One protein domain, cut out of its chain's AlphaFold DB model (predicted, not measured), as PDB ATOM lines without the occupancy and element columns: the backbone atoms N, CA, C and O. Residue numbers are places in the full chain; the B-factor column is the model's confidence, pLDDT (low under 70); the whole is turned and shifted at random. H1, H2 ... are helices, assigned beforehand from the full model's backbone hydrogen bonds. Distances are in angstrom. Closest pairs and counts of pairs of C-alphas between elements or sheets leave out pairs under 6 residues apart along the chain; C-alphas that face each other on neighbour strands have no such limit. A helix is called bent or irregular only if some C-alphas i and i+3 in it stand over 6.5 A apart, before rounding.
ATOM      1  N   ASP A  23      10.957  13.283  26.888       74.69
ATOM      2  CA  ASP A  23      10.742  14.109  25.694       74.69
ATOM      3  C   ASP A  23      10.667  15.604  26.069       74.69
ATOM      4  O   ASP A  23       9.720  16.028  26.748       74.69
ATOM      5  N   PRO A  24      11.594  16.453  25.576       76.62
ATOM      6  CA  PRO A  24      11.537  17.893  25.805       76.62
ATOM      7  C   PRO A  24      10.197  18.514  25.390       76.62
ATOM      8  O   PRO A  24       9.741  19.471  26.015       76.62
ATOM      9  N   ALA A  25       9.531  17.987  24.356       79.06
ATOM     10  CA  ALA A  25       8.226  18.480  23.921       79.06
ATOM     11  C   ALA A  25       7.146  18.295  25.000       79.06
ATOM     12  O   ALA A  25       6.274  19.156  25.147       79.06
ATOM     13  N   PHE A  26       7.220  17.220  25.785       79.38
ATOM     14  CA  PHE A  26       6.291  16.974  26.883       79.38
ATOM     15  C   PHE A  26       6.527  17.935  28.057       79.38
ATOM     16  O   PHE A  26       5.570  18.474  28.616       79.38
ATOM     17  N   GLU A  27       7.784  18.259  28.367       80.44
ATOM     18  CA  GLU A  27       8.120  19.278  29.372       80.44
ATOM     19  C   GLU A  27       7.543  20.660  29.000       80.44
ATOM     20  O   GLU A  27       6.965  21.364  29.841       80.44
ATOM     21  N   TRP A  28       7.605  21.027  27.714       83.06
ATOM     22  CA  TRP A  28       6.974  22.248  27.199       83.06
ATOM     23  C   TRP A  28       5.449  22.215  27.309       83.06
ATOM     24  O   TRP A  28       4.852  23.230  27.670       83.06
ATOM     25  N   ILE A  29       4.815  21.072  27.042       84.75
ATOM     26  CA  ILE A  29       3.365  20.888  27.212       84.75
ATOM     27  C   ILE A  29       2.969  21.113  28.677       84.75
ATOM     28  O   ILE A  29       2.065  21.906  28.955       84.75
ATOM     29  N   CYS A  30       3.676  20.480  29.616       82.88
ATOM     30  CA  CYS A  30       3.448  20.647  31.050       82.88
ATOM     31  C   CYS A  30       3.600  22.108  31.487       82.88
ATOM     32  O   CYS A  30       2.748  22.644  32.203       82.88
ATOM     33  N   THR A  31       4.653  22.776  31.013       83.12
ATOM     34  CA  THR A  31       4.908  24.192  31.303       83.12
ATOM     35  C   THR A  31       3.799  25.085  30.746       83.12
ATOM     36  O   THR A  31       3.287  25.951  31.459       83.12
ATOM     37  N   LEU A  32       3.386  24.852  29.497       85.94
ATOM     38  CA  LEU A  32       2.341  25.616  28.821       85.94
ATOM     39  C   LEU A  32       1.017  25.542  29.586       85.94
ATOM     40  O   LEU A  32       0.479  26.582  29.967       85.94
ATOM     41  N   PHE A  33       0.497  24.341  29.849       86.88
ATOM     42  CA  PHE A  33      -0.790  24.204  30.538       86.88
ATOM     43  C   PHE A  33      -0.718  24.638  32.001       86.88
ATOM     44  O   PHE A  33      -1.655  25.276  32.487       86.88
ATOM     45  N   GLY A  34       0.413  24.410  32.673       82.38
ATOM     46  CA  GLY A  34       0.650  24.938  34.014       82.38
ATOM     47  C   GLY A  34       0.540  26.467  34.077       82.38
ATOM     48  O   GLY A  34      -0.077  27.004  34.996       82.38
ATOM     49  N   VAL A  35       1.089  27.188  33.093       85.62
ATOM     50  CA  VAL A  35       0.936  28.652  32.978       85.62
ATOM     51  C   VAL A  35      -0.496  29.035  32.602       85.62
ATOM     52  O   VAL A  35      -1.085  29.888  33.261       85.62
ATOM     53  N   LEU A  36      -1.087  28.388  31.595       88.75
ATOM     54  CA  LEU A  36      -2.417  28.745  31.092       88.75
ATOM     55  C   LEU A  36      -3.518  28.622  32.145       88.75
ATOM     56  O   LEU A  36      -4.404  29.477  32.183       88.75
ATOM     57  N   PHE A  37      -3.490  27.577  32.974       87.88
ATOM     58  CA  PHE A  37      -4.476  27.418  34.045       87.88
ATOM     59  C   PHE A  37      -4.205  28.351  35.224       87.88
ATOM     60  O   PHE A  37      -5.148  28.941  35.742       87.88
ATOM     61  N   ARG A  38      -2.938  28.563  35.600       86.50
ATOM     62  CA  ARG A  38      -2.567  29.530  36.648       86.50
ATOM     63  C   ARG A  38      -3.016  30.955  36.315       86.50
ATOM     64  O   ARG A  38      -3.456  31.669  37.208       86.50
ATOM     65  N   ASP A  39      -2.938  31.339  35.044       88.06
ATOM     66  CA  ASP A  39      -3.298  32.682  34.585       88.06
ATOM     67  C   ASP A  39      -4.758  32.777  34.095       88.06
ATOM     68  O   ASP A  39      -5.167  33.812  33.565       88.06
ATOM     69  N   SER A  40      -5.557  31.709  34.231       87.44
ATOM     70  CA  SER A  40      -6.947  31.622  33.742       87.44
ATOM     71  C   SER A  40      -7.116  31.896  32.236       87.44
ATOM     72  O   SER A  40      -8.176  32.324  31.785       87.44
ATOM     73  N   ARG A  41      -6.084  31.622  31.427       89.12
ATOM     74  CA  ARG A  41      -6.046  31.878  29.971       89.12
ATOM     75  C   ARG A  41      -6.397  30.662  29.115       89.12
ATOM     76  O   ARG A  41      -6.537  30.804  27.902       89.12
ATOM     77  N   ALA A  42      -6.534  29.476  29.712       87.56
ATOM     78  CA  ALA A  42      -6.774  28.228  28.980       87.56
ATOM     79  C   ALA A  42      -8.024  28.294  28.080       87.56
ATOM     80  O   ALA A  42      -7.960  27.945  26.900       87.56
ATOM     81  N   LYS A  43      -9.141  28.813  28.611       87.56
ATOM     82  CA  LYS A  43     -10.398  28.978  27.864       87.56
ATOM     83  C   LYS A  43     -10.261  29.983  26.717       87.56
ATOM     84  O   LYS A  43     -10.702  29.705  25.605       87.56
ATOM     85  N   ASP A  44      -9.624  31.123  26.974       87.38
ATOM     86  CA  ASP A  44      -9.418  32.164  25.962       87.38
ATOM     87  C   ASP A  44      -8.558  31.656  24.807       87.38
ATOM     88  O   ASP A  44      -8.888  31.886  23.644       87.38
ATOM     89  N   LEU A  45      -7.481  30.926  25.119       87.56
ATOM     90  CA  LEU A  45      -6.623  30.321  24.106       87.56
ATOM     91  C   LEU A  45      -7.397  29.295  23.274       87.56
ATOM     92  O   LEU A  45      -7.350  29.356  22.048       87.56
ATOM     93  N   TYR A  46      -8.139  28.392  23.922       88.06
ATOM     94  CA  TYR A  46      -8.942  27.382  23.230       88.06
ATOM     95  C   TYR A  46      -9.953  28.009  22.258       88.06
ATOM     96  O   TYR A  46     -10.111  27.543  21.128       88.06
ATOM     97  N   ASN A  47     -10.594  29.107  22.657       85.56
ATOM     98  CA  ASN A  47     -11.524  29.835  21.795       85.56
ATOM     99  C   ASN A  47     -10.803  30.572  20.652       85.56
ATOM    100  O   ASN A  47     -11.271  30.555  19.514       85.56
ATOM    101  N   ALA A  48      -9.657  31.199  20.930       85.00
ATOM    102  CA  ALA A  48      -8.904  31.976  19.945       85.00
ATOM    103  C   ALA A  48      -8.308  31.104  18.828       85.00
ATOM    104  O   ALA A  48      -8.331  31.496  17.661       85.00
ATOM    105  N   VAL A  49      -7.812  29.915  19.175       82.06
ATOM    106  CA  VAL A  49      -7.133  28.996  18.249       82.06
ATOM    107  C   VAL A  49      -8.061  28.530  17.113       82.06
ATOM    108  O   VAL A  49      -7.616  28.419  15.973       82.06
ATOM    109  N   GLY A  50      -9.362  28.368  17.377       68.25
ATOM    110  CA  GLY A  50     -10.356  27.963  16.372       68.25
ATOM    111  C   GLY A  50     -11.135  29.107  15.708       68.25
ATOM    112  O   GLY A  50     -11.817  28.886  14.707       68.25
ATOM    113  N   ALA A  51     -11.046  30.341  16.219       69.56
ATOM    114  CA  ALA A  51     -11.966  31.437  15.878       69.56
ATOM    115  C   ALA A  51     -12.067  31.757  14.373       69.56
ATOM    116  O   ALA A  51     -13.124  32.145  13.881       69.56
ATOM    117  N   HIS A  52     -10.978  31.567  13.627       69.56
ATOM    118  CA  HIS A  52     -10.909  31.842  12.191       69.56
ATOM    119  C   HIS A  52     -11.535  30.742  11.306       69.56
ATOM    120  O   HIS A  52     -11.810  30.990  10.129       69.56
ATOM    121  N   MET A  53     -11.771  29.548  11.866       62.47
ATOM    122  CA  MET A  53     -12.294  28.368  11.162       62.47
ATOM    123  C   MET A  53     -13.715  27.985  11.586       62.47
ATOM    124  O   MET A  53     -14.390  27.306  10.814       62.47
ATOM    125  N   LEU A  54     -14.204  28.460  12.740       59.38
ATOM    126  CA  LEU A  54     -15.551  28.150  13.250       59.38
ATOM    127  C   LEU A  54     -16.688  28.571  12.301       59.38
ATOM    128  O   LEU A  54     -17.719  27.919  12.255       59.38
ATOM    129  N   SER A  55     -16.509  29.624  11.494       57.78
ATOM    130  CA  SER A  55     -17.518  30.035  10.499       57.78
ATOM    131  C   SER A  55     -17.494  29.209   9.204       57.78
ATOM    132  O   SER A  55     -18.359  29.383   8.347       57.78
ATOM    133  N   LYS A  56     -16.494  28.331   9.031       62.56
ATOM    134  CA  LYS A  56     -16.269  27.530   7.811       62.56
ATOM    135  C   LYS A  56     -16.415  26.030   8.056       62.56
ATOM    136  O   LYS A  56     -16.899  25.310   7.181       62.56
ATOM    137  N   LEU A  57     -15.985  25.557   9.223       62.34
ATOM    138  CA  LEU A  57     -16.259  24.219   9.725       62.34
ATOM    139  C   LEU A  57     -17.534  24.298  10.555       62.34
ATOM    140  O   LEU A  57     -17.528  24.895  11.620       62.34
ATOM    141  N   TRP A  58     -18.602  23.635  10.127       74.44
ATOM    142  CA  TRP A  58     -19.834  23.535  10.909       74.44
ATOM    143  C   TRP A  58     -19.692  22.455  12.009       74.44
ATOM    144  O   TRP A  58     -20.658  21.826  12.429       74.44
ATOM    145  N   SER A  59     -18.453  22.217  12.455       82.88
ATOM    146  CA  SER A  59     -18.101  21.371  13.589       82.88
ATOM    147  C   SER A  59     -17.932  22.240  14.827       82.88
ATOM    148  O   SER A  59     -17.418  23.356  14.754       82.88
ATOM    149  N   ARG A  60     -18.296  21.687  15.980       86.19
ATOM    150  CA  ARG A  60     -18.052  22.280  17.301       86.19
ATOM    151  C   ARG A  60     -16.572  22.231  17.694       86.19
ATOM    152  O   ARG A  60     -16.184  22.837  18.688       86.19
ATOM    153  N   VAL A  61     -15.742  21.507  16.944       89.31
ATOM    154  CA  VAL A  61     -14.308  21.385  17.206       89.31
ATOM    155  C   VAL A  61     -13.532  21.623  15.919       89.31
ATOM    156  O   VAL A  61     -13.725  20.950  14.910       89.31
ATOM    157  N   THR A  62     -12.624  22.591  15.956       89.44
ATOM    158  CA  THR A  62     -11.665  22.826  14.867       89.44
ATOM    159  C   THR A  62     -10.449  21.899  14.993       89.44
ATOM    160  O   THR A  62     -10.128  21.470  16.105       89.44
ATOM    161  N   PRO A  63      -9.726  21.590  13.900       90.06
ATOM    162  CA  PRO A  63      -8.503  20.786  13.969       90.06
ATOM    163  C   PRO A  63      -7.471  21.339  14.961       90.06
ATOM    164  O   PRO A  63      -6.832  20.584  15.691       90.06
ATOM    165  N   GLU A  64      -7.335  22.659  15.044       90.50
ATOM    166  CA  GLU A  64      -6.391  23.320  15.938       90.50
ATOM    167  C   GLU A  64      -6.819  23.197  17.410       90.50
ATOM    168  O   GLU A  64      -5.987  22.947  18.286       90.50
ATOM    169  N   GLN A  65      -8.124  23.298  17.689       92.31
ATOM    170  CA  GLN A  65      -8.682  22.999  19.012       92.31
ATOM    171  C   GLN A  65      -8.481  21.535  19.398       92.31
ATOM    172  O   GLN A  65      -8.171  21.250  20.554       92.31
ATOM    173  N   LEU A  66      -8.611  20.613  18.443       92.62
ATOM    174  CA  LEU A  66      -8.392  19.191  18.679       92.62
ATOM    175  C   LEU A  66      -6.934  18.902  19.061       92.62
ATOM    176  O   LEU A  66      -6.684  18.172  20.019       92.62
ATOM    177  N   ILE A  67      -5.969  19.526  18.375       92.12
ATOM    178  CA  ILE A  67      -4.543  19.438  18.731       92.12
ATOM    179  C   ILE A  67      -4.316  19.974  20.149       92.12
ATOM    180  O   ILE A  67      -3.635  19.327  20.948       92.12
ATOM    181  N   LEU A  68      -4.917  21.119  20.494       92.44
ATOM    182  CA  LEU A  68      -4.792  21.680  21.840       92.44
ATOM    183  C   LEU A  68      -5.392  20.746  22.903       92.44
ATOM    184  O   LEU A  68      -4.763  20.534  23.939       92.44
ATOM    185  N   LEU A  69      -6.555  20.134  22.641       94.44
ATOM    186  CA  LEU A  69      -7.150  19.120  23.523       94.44
ATOM    187  C   LEU A  69      -6.268  17.887  23.658       94.44
ATOM    188  O   LEU A  69      -6.180  17.328  24.751       94.44
ATOM    189  N   ARG A  70      -5.568  17.482  22.595       93.69
ATOM    190  CA  ARG A  70      -4.625  16.365  22.657       93.69
ATOM    191  C   ARG A  70      -3.473  16.666  23.597       93.69
ATOM    192  O   ARG A  70      -3.177  15.854  24.469       93.69
ATOM    193  N   MET A  71      -2.861  17.839  23.457       91.88
ATOM    194  CA  MET A  71      -1.783  18.279  24.347       91.88
ATOM    195  C   MET A  71      -2.266  18.407  25.794       91.88
ATOM    196  O   MET A  71      -1.587  17.956  26.714       91.88
ATOM    197  N   PHE A  72      -3.464  18.956  25.988       92.06
ATOM    198  CA  PHE A  72      -4.099  19.067  27.298       92.06
ATOM    199  C   PHE A  72      -4.348  17.695  27.937       92.06
ATOM    200  O   PHE A  72      -4.038  17.500  29.107       92.06
ATOM    201  N   THR A  73      -4.863  16.735  27.170       91.44
ATOM    202  CA  THR A  73      -5.142  15.373  27.651       91.44
ATOM    203  C   THR A  73      -3.854  14.653  28.020       91.44
ATOM    204  O   THR A  73      -3.789  14.040  29.081       91.44
ATOM    205  N   MET A  74      -2.806  14.787  27.196       88.75
ATOM    206  CA  MET A  74      -1.480  14.262  27.527       88.75
ATOM    207  C   MET A  74      -0.997  14.824  28.862       88.75
ATOM    208  O   MET A  74      -0.589  14.057  29.720       88.75
ATOM    209  N   TRP A  75      -1.104  16.132  29.092       87.12
ATOM    210  CA  TRP A  75      -0.736  16.723  30.378       87.12
ATOM    211  C   TRP A  75      -1.594  16.221  31.549       87.12
ATOM    212  O   TRP A  75      -1.061  15.898  32.607       87.12
ATOM    213  N   ALA A  76      -2.913  16.145  31.365       87.06
ATOM    214  CA  ALA A  76      -3.852  15.888  32.452       87.06
ATOM    215  C   ALA A  76      -3.929  14.415  32.889       87.06
ATOM    216  O   ALA A  76      -4.238  14.146  34.048       87.06
ATOM    217  N   VAL A  77      -3.668  13.480  31.972       86.25
ATOM    218  CA  VAL A  77      -3.788  12.026  32.207       86.25
ATOM    219  C   VAL A  77      -2.419  11.362  32.404       86.25
ATOM    220  O   VAL A  77      -2.333  10.195  32.782       86.25
ATOM    221  N   SER A  78      -1.321  12.091  32.188       81.75
ATOM    222  CA  SER A  78       0.015  11.537  32.410       81.75
ATOM    223  C   SER A  78       0.233  11.163  33.870       81.75
ATOM    224  O   SER A  78       0.149  11.992  34.774       81.75
ATOM    225  N   SER A  79       0.579   9.898  34.087       60.12
ATOM    226  CA  SER A  79       1.138   9.434  35.353       60.12
ATOM    227  C   SER A  79       2.649   9.658  35.316       60.12
ATOM    228  O   SER A  79       3.287   9.138  34.401       60.12
ATOM    229  N   PRO A  99      -4.570  21.708  38.299       82.69
ATOM    230  CA  PRO A  99      -4.787  23.108  38.657       82.69
ATOM    231  C   PRO A  99      -6.253  23.541  38.768       82.69
ATOM    232  O   PRO A  99      -7.170  22.953  38.194       82.69
ATOM    233  N   GLU A 100      -6.478  24.611  39.526       83.88
ATOM    234  CA  GLU A 100      -7.805  25.210  39.638       83.88
ATOM    235  C   GLU A 100      -8.307  25.696  38.266       83.88
ATOM    236  O   GLU A 100      -7.530  26.096  37.400       83.88
ATOM    237  N   GLY A 101      -9.616  25.580  38.029       87.25
ATOM    238  CA  GLY A 101     -10.230  25.887  36.735       87.25
ATOM    239  C   GLY A 101     -10.137  24.773  35.683       87.25
ATOM    240  O   GLY A 101     -10.852  24.846  34.682       87.25
ATOM    241  N   THR A 102      -9.350  23.708  35.895       90.88
ATOM    242  CA  THR A 102      -9.293  22.572  34.954       90.88
ATOM    243  C   THR A 102     -10.648  21.886  34.795       90.88
ATOM    244  O   THR A 102     -11.088  21.674  33.667       90.88
ATOM    245  N   PHE A 103     -11.358  21.616  35.894       92.44
ATOM    246  CA  PHE A 103     -12.700  21.032  35.826       92.44
ATOM    247  C   PHE A 103     -13.691  21.934  35.075       92.44
ATOM    248  O   PHE A 103     -14.404  21.455  34.200       92.44
ATOM    249  N   GLU A 104     -13.693  23.242  35.344       92.25
ATOM    250  CA  GLU A 104     -14.599  24.192  34.681       92.25
ATOM    251  C   GLU A 104     -14.337  24.316  33.178       92.25
ATOM    252  O   GLU A 104     -15.281  24.415  32.386       92.25
ATOM    253  N   PHE A 105     -13.065  24.264  32.768       93.94
ATOM    254  CA  PHE A 105     -12.692  24.198  31.358       93.94
ATOM    255  C   PHE A 105     -13.246  22.931  30.699       93.94
ATOM    256  O   PHE A 105     -13.928  23.020  29.678       93.94
ATOM    257  N   VAL A 106     -13.005  21.762  31.299       95.19
ATOM    258  CA  VAL A 106     -13.457  20.471  30.760       95.19
ATOM    259  C   VAL A 106     -14.983  20.398  30.713       95.19
ATOM    260  O   VAL A 106     -15.530  20.038  29.675       95.19
ATOM    261  N   LYS A 107     -15.672  20.817  31.782       94.62
ATOM    262  CA  LYS A 107     -17.137  20.906  31.853       94.62
ATOM    263  C   LYS A 107     -17.704  21.785  30.741       94.62
ATOM    264  O   LYS A 107     -18.595  21.352  30.017       94.62
ATOM    265  N   SER A 108     -17.179  23.003  30.593       94.12
ATOM    266  CA  SER A 108     -17.660  23.958  29.586       94.12
ATOM    267  C   SER A 108     -17.471  23.424  28.165       94.12
ATOM    268  O   SER A 108     -18.379  23.517  27.340       94.12
ATOM    269  N   THR A 109     -16.299  22.851  27.883       94.75
ATOM    270  CA  THR A 109     -15.977  22.296  26.564       94.75
ATOM    271  C   THR A 109     -16.813  21.050  26.271       94.75
ATOM    272  O   THR A 109     -17.352  20.929  25.174       94.75
ATOM    273  N   TRP A 110     -16.994  20.166  27.258       95.94
ATOM    274  CA  TRP A 110     -17.875  19.000  27.159       95.94
ATOM    275  C   TRP A 110     -19.301  19.420  26.814       95.94
ATOM    276  O   TRP A 110     -19.812  19.012  25.774       95.94
ATOM    277  N   ALA A 111     -19.894  20.297  27.630       93.25
ATOM    278  CA  ALA A 111     -21.259  20.779  27.450       93.25
ATOM    279  C   ALA A 111     -21.472  21.387  26.057       93.25
ATOM    280  O   ALA A 111     -22.473  21.090  25.411       93.25
ATOM    281  N   TYR A 112     -20.511  22.177  25.563       91.12
ATOM    282  CA  TYR A 112     -20.567  22.752  24.220       91.12
ATOM    283  C   TYR A 112     -20.576  21.679  23.120       91.12
ATOM    284  O   TYR A 112     -21.434  21.720  22.232       91.12
ATOM    285  N   ILE A 113     -19.670  20.700  23.191       90.81
ATOM    286  CA  ILE A 113     -19.495  19.678  22.148       90.81
ATOM    287  C   ILE A 113     -20.691  18.720  22.069       90.81
ATOM    288  O   ILE A 113     -21.032  18.263  20.978       90.81
ATOM    289  N   ILE A 114     -21.350  18.418  23.191       89.44
ATOM    290  CA  ILE A 114     -22.516  17.518  23.209       89.44
ATOM    291  C   ILE A 114     -23.849  18.215  22.900       89.44
ATOM    292  O   ILE A 114     -24.874  17.537  22.841       89.44
ATOM    293  N   THR A 115     -23.876  19.544  22.723       83.62
ATOM    294  CA  THR A 115     -25.131  20.247  22.412       83.62
ATOM    295  C   THR A 115     -25.769  19.687  21.135       83.62
ATOM    296  O   THR A 115     -25.126  19.541  20.102       83.62
ATOM    297  N   VAL A 116     -27.058  19.353  21.224       60.62
ATOM    298  CA  VAL A 116     -27.786  18.518  20.246       60.62
ATOM    299  C   VAL A 116     -28.212  19.286  18.982       60.62
ATOM    300  O   VAL A 116     -28.666  18.683  18.017       60.62
ATOM    301  N   GLY A 117     -28.042  20.610  18.945       60.16
ATOM    302  CA  GLY A 117     -28.482  21.436  17.820       60.16
ATOM    303  C   GLY A 117     -27.695  21.156  16.538       60.16
ATOM    304  O   GLY A 117     -26.556  21.611  16.406       60.16
ATOM    305  N   ASP A 118     -28.315  20.437  15.602       55.72
ATOM    306  CA  ASP A 118     -27.983  20.477  14.171       55.72
ATOM    307  C   ASP A 118     -28.742  21.612  13.460       55.72
ATOM    308  O   ASP A 118     -28.560  21.805  12.268       55.72
ATOM    309  N   GLU A 119     -29.572  22.382  14.183       57.00
ATOM    310  CA  GLU A 119     -30.328  23.517  13.621       57.00
ATOM    311  C   GLU A 119     -29.414  24.590  13.022       57.00
ATOM    312  O   GLU A 119     -29.754  25.220  12.024       57.00
ATOM    313  N   ASP A 120     -28.217  24.746  13.590       61.41
ATOM    314  CA  ASP A 120     -27.185  25.637  13.068       61.41
ATOM    315  C   ASP A 120     -26.339  24.977  11.960       61.41
ATOM    316  O   ASP A 120     -25.368  25.590  11.519       61.41
ATOM    317  N   ARG A 121     -26.649  23.739  11.528       71.69
ATOM    318  CA  ARG A 121     -25.930  22.964  10.495       71.69
ATOM    319  C   ARG A 121     -26.742  22.829   9.197       71.69
ATOM    320  O   ARG A 121     -27.965  22.815   9.232       71.69
ATOM    321  N   PRO A 122     -26.108  22.743   8.010       66.12
ATOM    322  CA  PRO A 122     -26.833  22.699   6.745       66.12
ATOM    323  C   PRO A 122     -27.263  21.265   6.463       66.12
ATOM    324  O   PRO A 122     -26.452  20.338   6.529       66.12
ATOM    325  N   GLU A 123     -28.498  21.083   6.016       62.81
ATOM    326  CA  GLU A 123     -28.979  19.766   5.591       62.81
ATOM    327  C   GLU A 123     -28.221  19.255   4.340       62.81
ATOM    328  O   GLU A 123     -27.894  18.068   4.238       62.81
ATOM    329  N   GLU A 124     -27.846  20.167   3.431       59.72
ATOM    330  CA  GLU A 124     -27.297  19.892   2.087       59.72
ATOM    331  C   GLU A 124     -25.762  19.738   2.003       59.72
ATOM    332  O   GLU A 124     -25.168  19.852   0.927       59.72
ATOM    333  N   VAL A 125     -25.060  19.514   3.116       63.94
ATOM    334  CA  VAL A 125     -23.598  19.327   3.056       63.94
ATOM    335  C   VAL A 125     -23.241  17.957   2.501       63.94
ATOM    336  O   VAL A 125     -23.833  16.957   2.895       63.94
ATOM    337  N   ASP A 126     -22.197  17.918   1.669       74.75
ATOM    338  CA  ASP A 126     -21.476  16.698   1.306       74.75
ATOM    339  C   ASP A 126     -21.240  15.798   2.537       74.75
ATOM    340  O   ASP A 126     -20.637  16.216   3.533       74.75
ATOM    341  N   GLU A 127     -21.712  14.553   2.449       78.69
ATOM    342  CA  GLU A 127     -21.594  13.509   3.471       78.69
ATOM    343  C   GLU A 127     -20.148  13.311   3.950       78.69
ATOM    344  O   GLU A 127     -19.910  13.032   5.127       78.69
ATOM    345  N   ILE A 128     -19.159  13.534   3.075       79.06
ATOM    346  CA  ILE A 128     -17.736  13.484   3.442       79.06
ATOM    347  C   ILE A 128     -17.421  14.529   4.513       79.06
ATOM    348  O   ILE A 128     -16.745  14.238   5.499       79.06
ATOM    349  N   ARG A 129     -17.919  15.755   4.348       78.94
ATOM    350  CA  ARG A 129     -17.642  16.853   5.276       78.94
ATOM    351  C   ARG A 129     -18.372  16.649   6.604       78.94
ATOM    352  O   ARG A 129     -17.770  16.894   7.648       78.94
ATOM    353  N   LYS A 130     -19.607  16.133   6.570       79.69
ATOM    354  CA  LYS A 130     -20.344  15.729   7.782       79.69
ATOM    355  C   LYS A 130     -19.563  14.682   8.576       79.69
ATOM    356  O   LYS A 130     -19.395  14.830   9.784       79.69
ATOM    357  N   LYS A 131     -19.016  13.671   7.895       82.81
ATOM    358  CA  LYS A 131     -18.196  12.634   8.529       82.81
ATOM    359  C   LYS A 131     -16.964  13.214   9.228       82.81
ATOM    360  O   LYS A 131     -16.737  12.888  10.388       82.81
ATOM    361  N   VAL A 132     -16.229  14.114   8.569       84.06
ATOM    362  CA  VAL A 132     -15.057  14.776   9.175       84.06
ATOM    363  C   VAL A 132     -15.444  15.557  10.435       84.06
ATOM    364  O   VAL A 132     -14.761  15.455  11.450       84.06
ATOM    365  N   TRP A 133     -16.544  16.314  10.414       84.12
ATOM    366  CA  TRP A 133     -17.001  17.065  11.592       84.12
ATOM    367  C   TRP A 133     -17.355  16.159  12.767       84.12
ATOM    368  O   TRP A 133     -16.957  16.440  13.898       84.12
ATOM    369  N   CYS A 134     -18.066  15.066  12.490       85.25
ATOM    370  CA  CYS A 134     -18.406  14.070  13.496       85.25
ATOM    371  C   CYS A 134     -17.150  13.422  14.088       85.25
ATOM    372  O   CYS A 134     -17.091  13.244  15.298       85.25
ATOM    373  N   GLU A 135     -16.144  13.102  13.269       88.38
ATOM    374  CA  GLU A 135     -14.877  12.515  13.728       88.38
ATOM    375  C   GLU A 135     -14.109  13.455  14.672       88.38
ATOM    376  O   GLU A 135     -13.696  13.019  15.746       88.38
ATOM    377  N   LEU A 136     -14.004  14.750  14.345       90.44
ATOM    378  CA  LEU A 136     -13.360  15.744  15.219       90.44
ATOM    379  C   LEU A 136     -14.069  15.858  16.580       90.44
ATOM    380  O   LEU A 136     -13.427  15.842  17.631       90.44
ATOM    381  N   GLU A 137     -15.401  15.948  16.575       91.06
ATOM    382  CA  GLU A 137     -16.203  16.034  17.804       91.06
ATOM    383  C   GLU A 137     -16.088  14.762  18.645       91.06
ATOM    384  O   GLU A 137     -15.981  14.820  19.869       91.06
ATOM    385  N   ASN A 138     -16.077  13.610  17.985       92.38
ATOM    386  CA  ASN A 138     -15.932  12.301  18.597       92.38
ATOM    387  C   ASN A 138     -14.576  12.117  19.289       92.38
ATOM    388  O   ASN A 138     -14.528  11.660  20.432       92.38
ATOM    389  N   GLU A 139     -13.479  12.502  18.637       93.81
ATOM    390  CA  GLU A 139     -12.150  12.457  19.254       93.81
ATOM    391  C   GLU A 139     -12.044  13.406  20.450       93.81
ATOM    392  O   GLU A 139     -11.502  13.036  21.495       93.81
ATOM    393  N   ALA A 140     -12.609  14.610  20.337       95.19
ATOM    394  CA  ALA A 140     -12.653  15.558  21.443       95.19
ATOM    395  C   ALA A 140     -13.440  15.013  22.641       95.19
ATOM    396  O   ALA A 140     -12.980  15.122  23.777       95.19
ATOM    397  N   LYS A 141     -14.592  14.375  22.403       95.50
ATOM    398  CA  LYS A 141     -15.391  13.725  23.451       95.50
ATOM    399  C   LYS A 141     -14.593  12.656  24.196       95.50
ATOM    400  O   LYS A 141     -14.619  12.649  25.423       95.50
ATOM    401  N   LEU A 142     -13.868  11.793  23.483       96.00
ATOM    402  CA  LEU A 142     -13.023  10.767  24.108       96.00
ATOM    403  C   LEU A 142     -11.937  11.391  24.992       96.00
ATOM    404  O   LEU A 142     -11.815  11.028  26.157       96.00
ATOM    405  N   MET A 143     -11.226  12.397  24.480       96.25
ATOM    406  CA  MET A 143     -10.199  13.120  25.237       96.25
ATOM    407  C   MET A 143     -10.751  13.777  26.509       96.25
ATOM    408  O   MET A 143     -10.151  13.687  27.579       96.25
ATOM    409  N   LEU A 144     -11.928  14.400  26.427       97.19
ATOM    410  CA  LEU A 144     -12.576  14.991  27.597       97.19
ATOM    411  C   LEU A 144     -13.026  13.929  28.605       97.19
ATOM    412  O   LEU A 144     -12.902  14.164  29.804       97.19
ATOM    413  N   LEU A 145     -13.509  12.768  28.153       97.44
ATOM    414  CA  LEU A 145     -13.860  11.653  29.040       97.44
ATOM    415  C   LEU A 145     -12.640  11.049  29.733       97.44
ATOM    416  O   LEU A 145     -12.750  10.651  30.896       97.44
ATOM    417  N   ASP A 146     -11.488  11.006  29.065       94.06
ATOM    418  CA  ASP A 146     -10.228  10.580  29.675       94.06
ATOM    419  C   ASP A 146      -9.875  11.494  30.853       94.06
ATOM    420  O   ASP A 146      -9.758  11.018  31.987       94.06
ATOM    421  N   VAL A 147      -9.850  12.810  30.612       94.06
ATOM    422  CA  VAL A 147      -9.555  13.821  31.639       94.06
ATOM    423  C   VAL A 147     -10.609  13.853  32.750       94.06
ATOM    424  O   VAL A 147     -10.257  13.920  33.928       94.06
ATOM    425  N   LEU A 148     -11.902  13.791  32.413       95.12
ATOM    426  CA  LEU A 148     -12.978  13.750  33.409       95.12
ATOM    427  C   LEU A 148     -12.837  12.546  34.329       95.12
ATOM    428  O   LEU A 148     -13.068  12.661  35.533       95.12
ATOM    429  N   GLY A 149     -12.462  11.389  33.795       93.44
ATOM    430  CA  GLY A 149     -12.319  10.222  34.644       93.44
ATOM    431  C   GLY A 149     -11.140  10.324  35.604       93.44
ATOM    432  O   GLY A 149     -11.297   9.864  36.727       93.44
ATOM    433  N   GLU A 150     -10.048  11.007  35.243       90.31
ATOM    434  CA  GLU A 150      -8.964  11.324  36.191       90.31
ATOM    435  C   GLU A 150      -9.403  12.342  37.250       90.31
ATOM    436  O   GLU A 150      -9.192  12.143  38.448       90.31
ATOM    437  N   LEU A 151     -10.091  13.409  36.833       90.56
ATOM    438  CA  LEU A 151     -10.603  14.437  37.747       90.56
ATOM    439  C   LEU A 151     -11.572  13.866  38.796       90.56
ATOM    440  O   LEU A 151     -11.611  14.347  39.931       90.56
ATOM    441  N   THR A 152     -12.342  12.840  38.431       92.19
ATOM    442  CA  THR A 152     -13.421  12.271  39.257       92.19
ATOM    443  C   THR A 152     -12.984  11.147  40.197       92.19
ATOM    444  O   THR A 152     -13.777  10.736  41.037       92.19
ATOM    445  N   VAL A 153     -11.731  10.669  40.147       88.06
ATOM    446  CA  VAL A 153     -11.246   9.642  41.098       88.06
ATOM    447  C   VAL A 153     -11.214  10.170  42.540       88.06
ATOM    448  O   VAL A 153     -11.548   9.448  43.478       88.06
ATOM    449  N   GLY A 154     -10.790  11.423  42.734       71.25
ATOM    450  CA  GLY A 154     -10.574  12.004  44.065       71.25
ATOM    451  C   GLY A 154     -11.655  12.976  44.542       71.25
ATOM    452  O   GLY A 154     -11.709  13.265  45.733       71.25
ATOM    453  N   ASN A 155     -12.485  13.516  43.641       68.31
ATOM    454  CA  ASN A 155     -13.525  14.535  43.887       68.31
ATOM    455  C   ASN A 155     -13.081  15.831  44.615       68.31
ATOM    456  O   ASN A 155     -13.879  16.750  44.762       68.31
ATOM    457  N   THR A 156     -11.816  15.984  45.026       65.12
ATOM    458  CA  THR A 156     -11.372  17.072  45.923       65.12
ATOM    459  C   THR A 156     -11.414  18.482  45.326       65.12
ATOM    460  O   THR A 156     -11.248  19.448  46.062       65.12
ATOM    461  N   ARG A 157     -11.568  18.625  44.003       74.56
ATOM    462  CA  ARG A 157     -11.564  19.925  43.298       74.56
ATOM    463  C   ARG A 157     -12.781  20.137  42.393       74.56
ATOM    464  O   ARG A 157     -12.780  21.047  41.569       74.56
ATOM    465  N   ILE A 158     -13.803  19.297  42.531       85.50
ATOM    466  CA  ILE A 158     -15.034  19.398  41.750       85.50
ATOM    467  C   ILE A 158     -16.080  20.109  42.610       85.50
ATOM    468  O   ILE A 158     -16.358  19.677  43.727       85.50
ATOM    469  N   ASN A 159     -16.652  21.209  42.118       87.94
ATOM    470  CA  ASN A 159     -17.775  21.846  42.804       87.94
ATOM    471  C   ASN A 159     -19.055  21.013  42.620       87.94
ATOM    472  O   ASN A 159     -19.261  20.409  41.570       87.94
TER     473      ASN A 159
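AT A GLANCE: This is residues 23 to 79 and 99 to 159 of the 312 residues of the protein "Atx10homo_assoc domain-containing protein" of Phytophthora parasitica (UniProt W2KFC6). Two helical hairpins, H2 with H3 and H4 with H5, stand side by side as a four-helix bundle, loosely closed between H2 and H4, and H1 lies across one end of it. The long links of residues 51 to 62 and 114 to 126 lie toward the other end, where the start of the long H5 makes part of the length. You will find 118 printed residues with five named helices, H1 to H5 in chain order, and no named strand: the class is all helix. The whole is compact, with a radius of gyration of the C-alphas of 15.1 A and spans of 45 by 31 by 23 A.

HOW THE PARTS SIT: Begin with H1, residues 24 to 38, which is close to but not clearly touching H2, residues 42 to 50, with C-alphas 36 and 42 4.9 A apart. H1 touches residues 71 to 75 of H3, residues 63 to 77, about perpendicular at 88 degrees; their closest C-alphas, Cys 30 and Trp 75, are 5.8 A apart. H3 is the hub, touching three other helices. H2 and H3 form a hairpin at a shallow tilt of 29 degrees, opposite ways, and H2 touches H3 at residues 63 to 68 alone, with C-alphas 50 and 65 the closest at 5.9 A. H3 touches H5, residues 127 to 154, at a shallow tilt of 20 degrees, the same way; look at C-alphas 73 and 143, the closest at 6.0 A. H5 forms a hairpin with H4, residues 102 to 113, opposite ways at 28 degrees, a shallow tilt, with closest C-alphas 106 and 144 at 6.4 A. H2 and H4 are close but not clearly touching, with C-alphas 43 and 105 6.3 A apart, while H2 and H5 are apart. In H1, H3 and H4 every O i to N i+4 pair is within hydrogen-bond range; in H2 4 of 5 are, and in H5 22 of 24.

IN THESE COORDINATES: Find C-alpha 24 at (11.537, 17.893, 25.805); from there H1 runs 21.3 A. H2 spans 13.1 A, H3 20.8 A and H4 16.6 A. H5 runs 42.1 A to C-alpha 154 at (-10.574, 12.004, 44.065); it is only just irregular, with C-alphas 151 and 154 6.8 A apart.

THE WHOLE: The two C-alphas farthest apart, Glu 124 and Thr 156, are 46.7 A apart. Residues 80 to 98 are not printed, and C-alphas 79 and 99 are 15.3 A apart across the cut. The links H2 to H3 and H4 to H5 are long. The model's pLDDT is under 70 at residues 50 to 57, 79, 116 to 120, 122 to 125 and 155 to 156.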